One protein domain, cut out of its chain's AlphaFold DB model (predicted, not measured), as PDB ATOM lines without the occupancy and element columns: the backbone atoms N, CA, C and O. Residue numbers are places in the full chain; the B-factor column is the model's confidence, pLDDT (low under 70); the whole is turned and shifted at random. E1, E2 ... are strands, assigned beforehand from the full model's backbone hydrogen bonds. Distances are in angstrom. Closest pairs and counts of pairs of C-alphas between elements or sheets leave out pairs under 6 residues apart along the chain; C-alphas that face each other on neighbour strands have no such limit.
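This is residues 7 to 76 of the 76 residues of an uncharacterized protein of Gemmatimonadaceae bacterium (UniProt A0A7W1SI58). What is the shape? There is little regular structure: one small hairpin, E1 and E2, and a long looping stretch, residues 25 to 76, which folds back beside E1 at residues 39 to 40. What is it built of? The printed part has 70 residues with no named helix and two strands, E1 then E2, antiparallel; the class is all strand, with 9 residues in named elements. The whole is compact, radius of gyration of the C-alphas 11.5 A, rounded, spanning 32 by 26 by 21 A.

Where is E1? It holds residues 11 to 15, 12.6 A long, from C-alpha 11 at (190.047, 157.892, 187.446). Where is E2? It holds residues 21 to 24, 9.3 A long, ending at C-alpha 24 at (193.395, 154.355, 189.984).

How do E1 and E2 pair? This hairpin with a tight link is antiparallel, its directions at 132 degrees; C-alphas 12 and 23 face each other at 4.5 A. N 11 and O 24, 2.9 A, are within hydrogen-bond range. What else pairs? Residues 14 to 15 of E1 pair with 39 to 40, and 42 to 43 with 47 to 48, both antiparallel.

How large is it? The C-alphas farthest apart, of Asp 7 and Glu 76, are 37.6 A apart; the printed part has no cut. Where is confidence low? Residues 7 to 8 and 70 to 76 are under 70 in pLDDT.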
ATOM      1  N   ASP A   7     201.053 163.229 183.630       55.88
ATOM      2  CA  ASP A   7     199.752 163.537 184.194       55.88
ATOM      3  C   ASP A   7     198.927 162.254 184.056       55.88
ATOM      4  O   ASP A   7     198.303 161.984 183.034       55.88
ATOM      5  N   ALA A   8     199.140 161.339 184.989       61.03
ATOM      6  CA  ALA A   8     198.515 160.045 185.004       61.03
ATOM      7  C   ALA A   8     197.106 160.357 185.500       61.03
ATOM      8  O   ALA A   8     196.902 160.655 186.680       61.03
ATOM      9  N   SER A   9     196.189 160.531 184.546       80.75
ATOM     10  CA  SER A   9     194.829 160.993 184.797       80.75
ATOM     11  C   SER A   9     194.119 159.960 185.658       80.75
ATOM     12  O   SER A   9     193.538 159.002 185.149       80.75
ATOM     13  N   LEU A  10     194.209 160.138 186.975       89.38
ATOM     14  CA  LEU A  10     193.586 159.239 187.925       89.38
ATOM     15  C   LEU A  10     192.075 159.262 187.715       89.38
ATOM     16  O   LEU A  10     191.443 160.320 187.734       89.38
ATOM     17  N   VAL A  11     191.492 158.080 187.559       93.00
ATOM     18  CA  VAL A  11     190.047 157.892 187.446       93.00
ATOM     19  C   VAL A  11     189.535 157.150 188.665       93.00
ATOM     20  O   VAL A  11     190.209 156.290 189.240       93.00
ATOM     21  N   VAL A  12     188.316 157.476 189.084       94.00
ATOM     22  CA  VAL A  12     187.685 156.762 190.190       94.00
ATOM     23  C   VAL A  12     187.089 155.472 189.662       94.00
ATOM     24  O   VAL A  12     186.192 155.501 188.823       94.00
ATOM     25  N   LYS A  13     187.563 154.343 190.190       94.50
ATOM     26  CA  LYS A  13     187.009 153.024 189.880       94.50
ATOM     27  C   LYS A  13     186.387 152.396 191.119       94.50
ATOM     28  O   LYS A  13     186.883 152.559 192.241       94.50
ATOM     29  N   ARG A  14     185.301 151.658 190.908       93.25
ATOM     30  CA  ARG A  14     184.651 150.800 191.897       93.25
ATOM     31  C   ARG A  14     185.126 149.374 191.692       93.25
ATOM     32  O   ARG A  14     185.063 148.865 190.584       93.25
ATOM     33  N   CYS A  15     185.514 148.693 192.761       92.62
ATOM     34  CA  CYS A  15     185.677 147.247 192.688       92.62
ATOM     35  C   CYS A  15     184.315 146.544 192.750       92.62
ATOM     36  O   CYS A  15     183.590 146.717 193.730       92.62
ATOM     37  N   ALA A  16     183.993 145.714 191.759       88.75
ATOM     38  CA  ALA A  16     182.776 144.900 191.740       88.75
ATOM     39  C   ALA A  16     182.742 143.868 192.886       88.75
ATOM     40  O   ALA A  16     181.676 143.534 193.397       88.75
ATOM     41  N   VAL A  17     183.918 143.420 193.344       89.56
ATOM     42  CA  VAL A  17     184.051 142.413 194.407       89.56
ATOM     43  C   VAL A  17     183.925 143.038 195.794       89.56
ATOM     44  O   VAL A  17     183.036 142.685 196.560       89.56
ATOM     45  N   CYS A  18     184.807 143.978 196.154       89.44
ATOM     46  CA  CYS A  18     184.802 144.558 197.504       89.44
ATOM     47  C   CYS A  18     183.939 145.822 197.641       89.44
ATOM     48  O   CYS A  18     183.806 146.354 198.743       89.44
ATOM     49  N   GLY A  19     183.387 146.338 196.540       88.25
ATOM     50  CA  GLY A  19     182.503 147.506 196.523       88.25
ATOM     51  C   GLY A  19     183.187 148.844 196.823       88.25
ATOM     52  O   GLY A  19     182.501 149.860 196.918       88.25
ATOM     53  N   LYS A  20     184.517 148.874 197.002       89.12
ATOM     54  CA  LYS A  20     185.254 150.095 197.359       89.12
ATOM     55  C   LYS A  20     185.560 150.955 196.138       89.12
ATOM     56  O   LYS A  20     185.982 150.440 195.103       89.12
ATOM     57  N   PHE A  21     185.427 152.264 196.327       92.25
ATOM     58  CA  PHE A  21     185.861 153.300 195.395       92.25
ATOM     59  C   PHE A  21     187.271 153.758 195.750       92.25
ATOM     60  O   PHE A  21     187.567 153.971 196.927       92.25
ATOM     61  N   ARG A  22     188.142 153.893 194.748       92.38
ATOM     62  CA  ARG A  22     189.471 154.506 194.883       92.38
ATOM     63  C   ARG A  22     189.859 155.199 193.579       92.38
ATOM     64  O   ARG A  22     189.286 154.905 192.534       92.38
ATOM     65  N   ALA A  23     190.835 156.095 193.665       93.31
ATOM     66  CA  ALA A  23     191.559 156.591 192.504       93.31
ATOM     67  C   ALA A  23     192.524 155.509 192.000       93.31
ATOM     68  O   ALA A  23     193.232 154.898 192.805       93.31
ATOM     69  N   TYR A  24     192.534 155.297 190.691       93.00
ATOM     70  CA  TYR A  24     193.395 154.355 189.984       93.00
ATOM     71  C   TYR A  24     193.949 155.012 188.731       93.00
ATOM     72  O   TYR A  24     193.357 155.966 188.221       93.00
ATOM     73  N   GLU A  25     195.018 154.443 188.189       92.31
ATOM     74  CA  GLU A  25     195.407 154.755 186.820       92.31
ATOM     75  C   GLU A  25     194.319 154.297 185.841       92.31
ATOM     76  O   GLU A  25     193.577 153.337 186.093       92.31
ATOM     77  N   ALA A  26     194.207 154.982 184.700       89.50
ATOM     78  CA  ALA A  26     193.232 154.630 183.668       89.50
ATOM     79  C   ALA A  26     193.384 153.168 183.211       89.50
ATOM     80  O   ALA A  26     192.379 152.478 183.040       89.50
ATOM     81  N   ASP A  27     194.622 152.678 183.151       89.69
ATOM     82  CA  ASP A  27     194.971 151.320 182.726       89.69
ATOM     83  C   ASP A  27     194.997 150.288 183.871       89.69
ATOM     84  O   ASP A  27     195.206 149.108 183.618       89.69
ATOM     85  N   ASP A  28     194.783 150.688 185.131       93.00
ATOM     86  CA  ASP A  28     194.766 149.730 186.246       93.00
ATOM     87  C   ASP A  28     193.541 148.812 186.177       93.00
ATOM     88  O   ASP A  28     192.392 149.262 186.225       93.00
ATOM     89  N   GLU A  29     193.782 147.509 186.165       93.06
ATOM     90  CA  GLU A  29     192.725 146.494 186.113       93.06
ATOM     91  C   GLU A  29     192.455 145.887 187.498       93.06
ATOM     92  O   GLU A  29     191.355 145.420 187.778       93.06
ATOM     93  N   TYR A  30     193.430 145.954 188.412       94.75
ATOM     94  CA  TYR A  30     193.402 145.235 189.687       94.75
ATOM     95  C   TYR A  30     193.083 146.134 190.879       94.75
ATOM     96  O   TYR A  30     193.685 147.183 191.108       94.75
ATOM     97  N   CYS A  31     192.168 145.673 191.728       94.00
ATOM     98  CA  CYS A  31     191.795 146.372 192.941       94.00
ATOM     99  C   CYS A  31     192.930 146.365 193.972       94.00
ATOM    100  O   CYS A  31     193.258 145.328 194.546       94.00
ATOM    101  N   LEU A  32     193.415 147.552 194.344       91.50
ATOM    102  CA  LEU A  32     194.457 147.740 195.363       91.50
ATOM    103  C   LEU A  32     194.051 147.270 196.774       91.50
ATOM    104  O   LEU A  32     194.894 147.189 197.662       91.50
ATOM    105  N   ALA A  33     192.762 147.004 197.014       90.44
ATOM    106  CA  ALA A  33     192.264 146.555 198.315       90.44
ATOM    107  C   ALA A  33     192.114 145.030 198.435       90.44
ATOM    108  O   ALA A  33     192.279 144.507 199.533       90.44
ATOM    109  N   CYS A  34     191.755 144.331 197.354       92.31
ATOM    110  CA  CYS A  34     191.451 142.892 197.396       92.31
ATOM    111  C   CYS A  34     192.151 142.057 196.313       92.31
ATOM    112  O   CYS A  34     192.048 140.839 196.344       92.31
ATOM    113  N   GLY A  35     192.863 142.688 195.375       93.62
ATOM    114  CA  GLY A  35     193.647 142.020 194.336       93.62
ATOM    115  C   GLY A  35     192.859 141.505 193.128       93.62
ATOM    116  O   GLY A  35     193.481 141.035 192.185       93.62
ATOM    117  N   HIS A  36     191.527 141.595 193.124       92.38
ATOM    118  CA  HIS A  36     190.700 141.163 191.991       92.38
ATOM    119  C   HIS A  36     190.704 142.161 190.828       92.38
ATOM    120  O   HIS A  36     190.749 143.368 191.053       92.38
ATOM    121  N   ASP A  37     190.551 141.645 189.611       91.81
ATOM    122  CA  ASP A  37     190.543 142.349 188.319       91.81
ATOM    123  C   ASP A  37     189.191 142.997 187.942       91.81
ATOM    124  O   ASP A  37     188.995 143.504 186.842       91.81
ATOM    125  N   GLY A  38     188.223 143.007 188.861       89.19
ATOM    126  CA  GLY A  38     186.897 143.585 188.628       89.19
ATOM    127  C   GLY A  38     186.819 145.060 189.010       89.19
ATOM    128  O   GLY A  38     186.247 145.366 190.060       89.19
ATOM    129  N   LEU A  39     187.397 145.959 188.206       93.38
ATOM    130  CA  LEU A  39     187.289 147.413 188.383       93.38
ATOM    131  C   LEU A  39     186.394 148.071 187.323       93.38
ATOM    132  O   LEU A  39     186.694 148.044 186.136       93.38
ATOM    133  N   ASP A  40     185.355 148.771 187.773       93.25
ATOM    134  CA  ASP A  40     184.469 149.568 186.927       93.25
ATOM    135  C   ASP A  40     184.792 151.060 187.067       93.25
ATOM    136  O   ASP A  40     184.722 151.608 188.169       93.25
ATOM    137  N   ALA A  41     185.087 151.751 185.964       93.31
ATOM    138  CA  ALA A  41     185.284 153.211 185.961       93.31
ATOM    139  C   ALA A  41     183.961 154.003 185.952       93.31
ATOM    140  O   ALA A  41     183.924 155.196 186.264       93.31
ATOM    141  N   GLU A  42     182.856 153.337 185.621       93.88
ATOM    142  CA  GLU A  42     181.542 153.952 185.494       93.88
ATOM    143  C   GLU A  42     180.412 153.027 185.949       93.88
ATOM    144  O   GLU A  42     180.524 151.804 186.005       93.88
ATOM    145  N   CYS A  43     179.280 153.631 186.297       92.75
ATOM    146  CA  CYS A  43     178.037 152.913 186.519       92.75
ATOM    147  C   CYS A  43     177.528 152.364 185.191       92.75
ATOM    148  O   CYS A  43     177.570 153.076 184.194       92.75
ATOM    149  N   GLY A  44     176.882 151.194 185.197       89.12
ATOM    150  CA  GLY A  44     176.271 150.595 183.996       89.12
ATOM    151  C   GLY A  44     175.190 151.437 183.290       89.12
ATOM    152  O   GLY A  44     174.620 150.993 182.303       89.12
ATOM    153  N   CYS A  45     174.884 152.642 183.783       92.38
ATOM    154  CA  CYS A  45     174.086 153.642 183.075       92.38
ATOM    155  C   CYS A  45     174.929 154.629 182.246       92.38
ATOM    156  O   CYS A  45     174.365 155.595 181.732       92.38
ATOM    157  N   GLY A  46     176.254 154.486 182.194       91.88
ATOM    158  CA  GLY A  46     177.128 155.399 181.464       91.88
ATOM    159  C   GLY A  46     177.728 156.546 182.290       91.88
ATOM    160  O   GLY A  46     178.008 157.593 181.714       91.88
ATOM    161  N   ARG A  47     177.733 156.496 183.634       91.62
ATOM    162  CA  ARG A  47     178.170 157.644 184.472       91.62
ATOM    163  C   ARG A  47     179.411 157.298 185.282       91.62
ATOM    164  O   ARG A  47     179.329 156.415 186.130       91.62
ATOM    165  N   GLY A  48     180.491 158.050 185.075       91.81
ATOM    166  CA  GLY A  48     181.736 157.941 185.837       91.81
ATOM    167  C   GLY A  48     181.561 158.167 187.340       91.81
ATOM    168  O   GLY A  48     180.596 158.798 187.790       91.81
ATOM    169  N   TYR A  49     182.497 157.630 188.120       92.50
ATOM    170  CA  TYR A  49     182.455 157.643 189.584       92.50
ATOM    171  C   TYR A  49     183.265 158.763 190.245       92.50
ATOM    172  O   TYR A  49     183.499 158.703 191.445       92.50
ATOM    173  N   GLU A  50     183.677 159.799 189.514       87.94
ATOM    174  CA  GLU A  50     184.550 160.872 190.033       87.94
ATOM    175  C   GLU A  50     184.019 161.535 191.317       87.94
ATOM    176  O   GLU A  50     184.781 161.904 192.200       87.94
ATOM    177  N   TYR A  51     182.696 161.604 191.458       86.56
ATOM    178  CA  TYR A  51     181.991 162.147 192.622       86.56
ATOM    179  C   TYR A  51     182.000 161.242 193.869       86.56
ATOM    180  O   TYR A  51     181.540 161.669 194.917       86.56
ATOM    181  N   ALA A  52     182.431 159.983 193.761       87.00
ATOM    182  CA  ALA A  52     182.235 158.961 194.794       87.00
ATOM    183  C   ALA A  52     183.389 158.843 195.806       87.00
ATOM    184  O   ALA A  52     183.268 158.086 196.769       87.00
ATOM    185  N   LEU A  53     184.521 159.516 195.562       83.50
ATOM    186  CA  LEU A  53     185.758 159.362 196.342       83.50
ATOM    187  C   LEU A  53     185.612 159.822 197.798       83.50
ATOM    188  O   LEU A  53     186.101 159.140 198.698       83.50
ATOM    189  N   ASP A  54     184.921 160.940 198.009       77.25
ATOM    190  CA  ASP A  54     184.760 161.587 199.317       77.25
ATOM    191  C   ASP A  54     183.426 161.255 200.002       77.25
ATOM    192  O   ASP A  54     183.177 161.672 201.130       77.25
ATOM    193  N   GLU A  55     182.561 160.479 199.349       73.69
ATOM    194  CA  GLU A  55     181.237 160.166 199.878       73.69
ATOM    195  C   GLU A  55     181.308 158.982 200.848       73.69
ATOM    196  O   GLU A  55     181.751 157.887 200.486       73.69
ATOM    197  N   GLU A  56     180.829 159.172 202.074       73.31
ATOM    198  CA  GLU A  56     180.687 158.128 203.093       73.31
ATOM    199  C   GLU A  56     179.248 157.580 203.149       73.31
ATOM    200  O   GLU A  56     178.303 158.211 202.687       73.31
ATOM    201  N   GLY A  57     179.056 156.393 203.737       78.06
ATOM    202  CA  GLY A  57     177.722 155.790 203.894       78.06
ATOM    203  C   GLY A  57     177.195 155.080 202.642       78.06
ATOM    204  O   GLY A  57     177.982 154.535 201.870       78.06
ATOM    205  N   ASP A  58     175.870 155.020 202.480       81.75
ATOM    206  CA  ASP A  58     175.221 154.414 201.314       81.75
ATOM    207  C   ASP A  58     175.341 155.334 200.097       81.75
ATOM    208  O   ASP A  58     174.841 156.457 200.096       81.75
ATOM    209  N   LEU A  59     175.979 154.840 199.036       87.00
ATOM    210  CA  LEU A  59     176.160 155.594 197.801       87.00
ATOM    211  C   LEU A  59     175.193 155.108 196.727       87.00
ATOM    212  O   LEU A  59     175.066 153.903 196.494       87.00
ATOM    213  N   TYR A  60     174.595 156.053 196.010       89.69
ATOM    214  CA  TYR A  60     173.693 155.797 194.892       89.69
ATOM    215  C   TYR A  60     174.167 156.549 193.653       89.69
ATOM    216  O   TYR A  60     174.710 157.649 193.745       89.69
ATOM    217  N   CYS A  61     173.932 155.980 192.473       90.88
ATOM    218  CA  CYS A  61     174.185 156.680 191.225       90.88
ATOM    219  C   CYS A  61     173.142 157.791 191.042       90.88
ATOM    220  O   CYS A  61     171.970 157.476 190.848       90.88
ATOM    221  N   PRO A  62     173.515 159.078 190.987       89.31
ATOM    222  CA  PRO A  62     172.544 160.164 190.851       89.31
ATOM    223  C   PRO A  62     171.892 160.215 189.462       89.31
ATOM    224  O   PRO A  62     170.935 160.952 189.264       89.31
ATOM    225  N   ARG A  63     172.391 159.437 188.484       90.88
ATOM    226  CA  ARG A  63     171.783 159.333 187.147       90.88
ATOM    227  C   ARG A  63     170.689 158.270 187.065       90.88
ATOM    228  O   ARG A  63     169.707 158.486 186.369       90.88
ATOM    229  N   CYS A  64     170.866 157.119 187.710       92.88
ATOM    230  CA  CYS A  64     169.942 155.982 187.572       92.88
ATOM    231  C   CYS A  64     169.387 155.447 188.898       92.88
ATOM    232  O   CYS A  64     168.611 154.498 188.884       92.88
ATOM    233  N   GLY A  65     169.796 156.007 190.038       88.69
ATOM    234  CA  GLY A  65     169.357 155.610 191.378       88.69
ATOM    235  C   GLY A  65     169.920 154.278 191.882       88.69
ATOM    236  O   GLY A  65     169.608 153.876 192.997       88.69
ATOM    237  N   ARG A  66     170.746 153.575 191.094       87.88
ATOM    238  CA  ARG A  66     171.317 152.279 191.489       87.88
ATOM    239  C   ARG A  66     172.215 152.423 192.718       87.88
ATOM    240  O   ARG A  66     173.064 153.310 192.746       87.88
ATOM    241  N   THR A  67     172.097 151.495 193.663       88.00
ATOM    242  CA  THR A  67     173.012 151.381 194.804       88.00
ATOM    243  C   THR A  67     174.414 150.976 194.350       88.00
ATOM    244  O   THR A  67     174.609 150.014 193.605       88.00
ATOM    245  N   LEU A  68     175.402 151.747 194.791       85.44
ATOM    246  CA  LEU A  68     176.793 151.667 194.366       85.44
ATOM    247  C   LEU A  68     177.750 151.191 195.455       85.44
ATOM    248  O   LEU A  68     178.856 150.771 195.138       85.44
ATOM    249  N   ARG A  69     177.363 151.245 196.727       76.94
ATOM    250  CA  ARG A  69     178.138 150.644 197.818       76.94
ATOM    251  C   ARG A  69     177.491 149.339 198.264       76.94
ATOM    252  O   ARG A  69     176.275 149.200 198.229       76.94
ATOM    253  N   GLY A  70     178.336 148.385 198.638       69.00
ATOM    254  CA  GLY A  70     177.945 147.009 198.933       69.00
ATOM    255  C   GLY A  70     178.667 146.010 198.030       69.00
ATOM    256  O   GLY A  70     179.030 146.326 196.890       69.00
ATOM    257  N   ARG A  71     178.905 144.817 198.580       58.28
ATOM    258  CA  ARG A  71     179.373 143.641 197.840       58.28
ATOM    259  C   ARG A  71     178.234 143.193 196.930       58.28
ATOM    260  O   ARG A  71     177.090 143.172 197.381       58.28
ATOM    261  N   SER A  72     178.514 142.899 195.662       57.94
ATOM    262  CA  SER A  72     177.462 142.332 194.819       57.94
ATOM    263  C   SER A  72     177.050 140.973 195.404       57.94
ATOM    264  O   SER A  72     177.937 140.184 195.743       57.94
ATOM    265  N   PRO A  73     175.741 140.690 195.530       56.53
ATOM    266  CA  PRO A  73     175.245 139.463 196.160       56.53
ATOM    267  C   PRO A  73     175.670 138.191 195.413       56.53
ATOM    268  O   PRO A  73     175.646 137.096 195.953       56.53
ATOM    269  N   GLU A  74     176.101 138.334 194.160       55.34
ATOM    270  CA  GLU A  74     176.666 137.261 193.339       55.34
ATOM    271  C   GLU A  74     178.057 136.771 193.791       55.34
ATOM    272  O   GLU A  74     178.515 135.739 193.308       55.34
ATOM    273  N   PHE A  75     178.723 137.475 194.715       52.62
ATOM    274  CA  PHE A  75     180.016 137.076 195.290       52.62
ATOM    275  C   PHE A  75     179.936 136.754 196.792       52.62
ATOM    276  O   PHE A  75     180.982 136.772 197.451       52.62
ATOM    277  N   GLU A  76     178.738 136.540 197.347       53.00
ATOM    278  CA  GLU A  76     178.520 136.071 198.730       53.00
ATOM    279  C   GLU A  76     178.705 134.556 198.886       53.00
ATOM    280  O   GLU A  76     178.294 133.793 197.982       53.00
TER     281      GLU A  76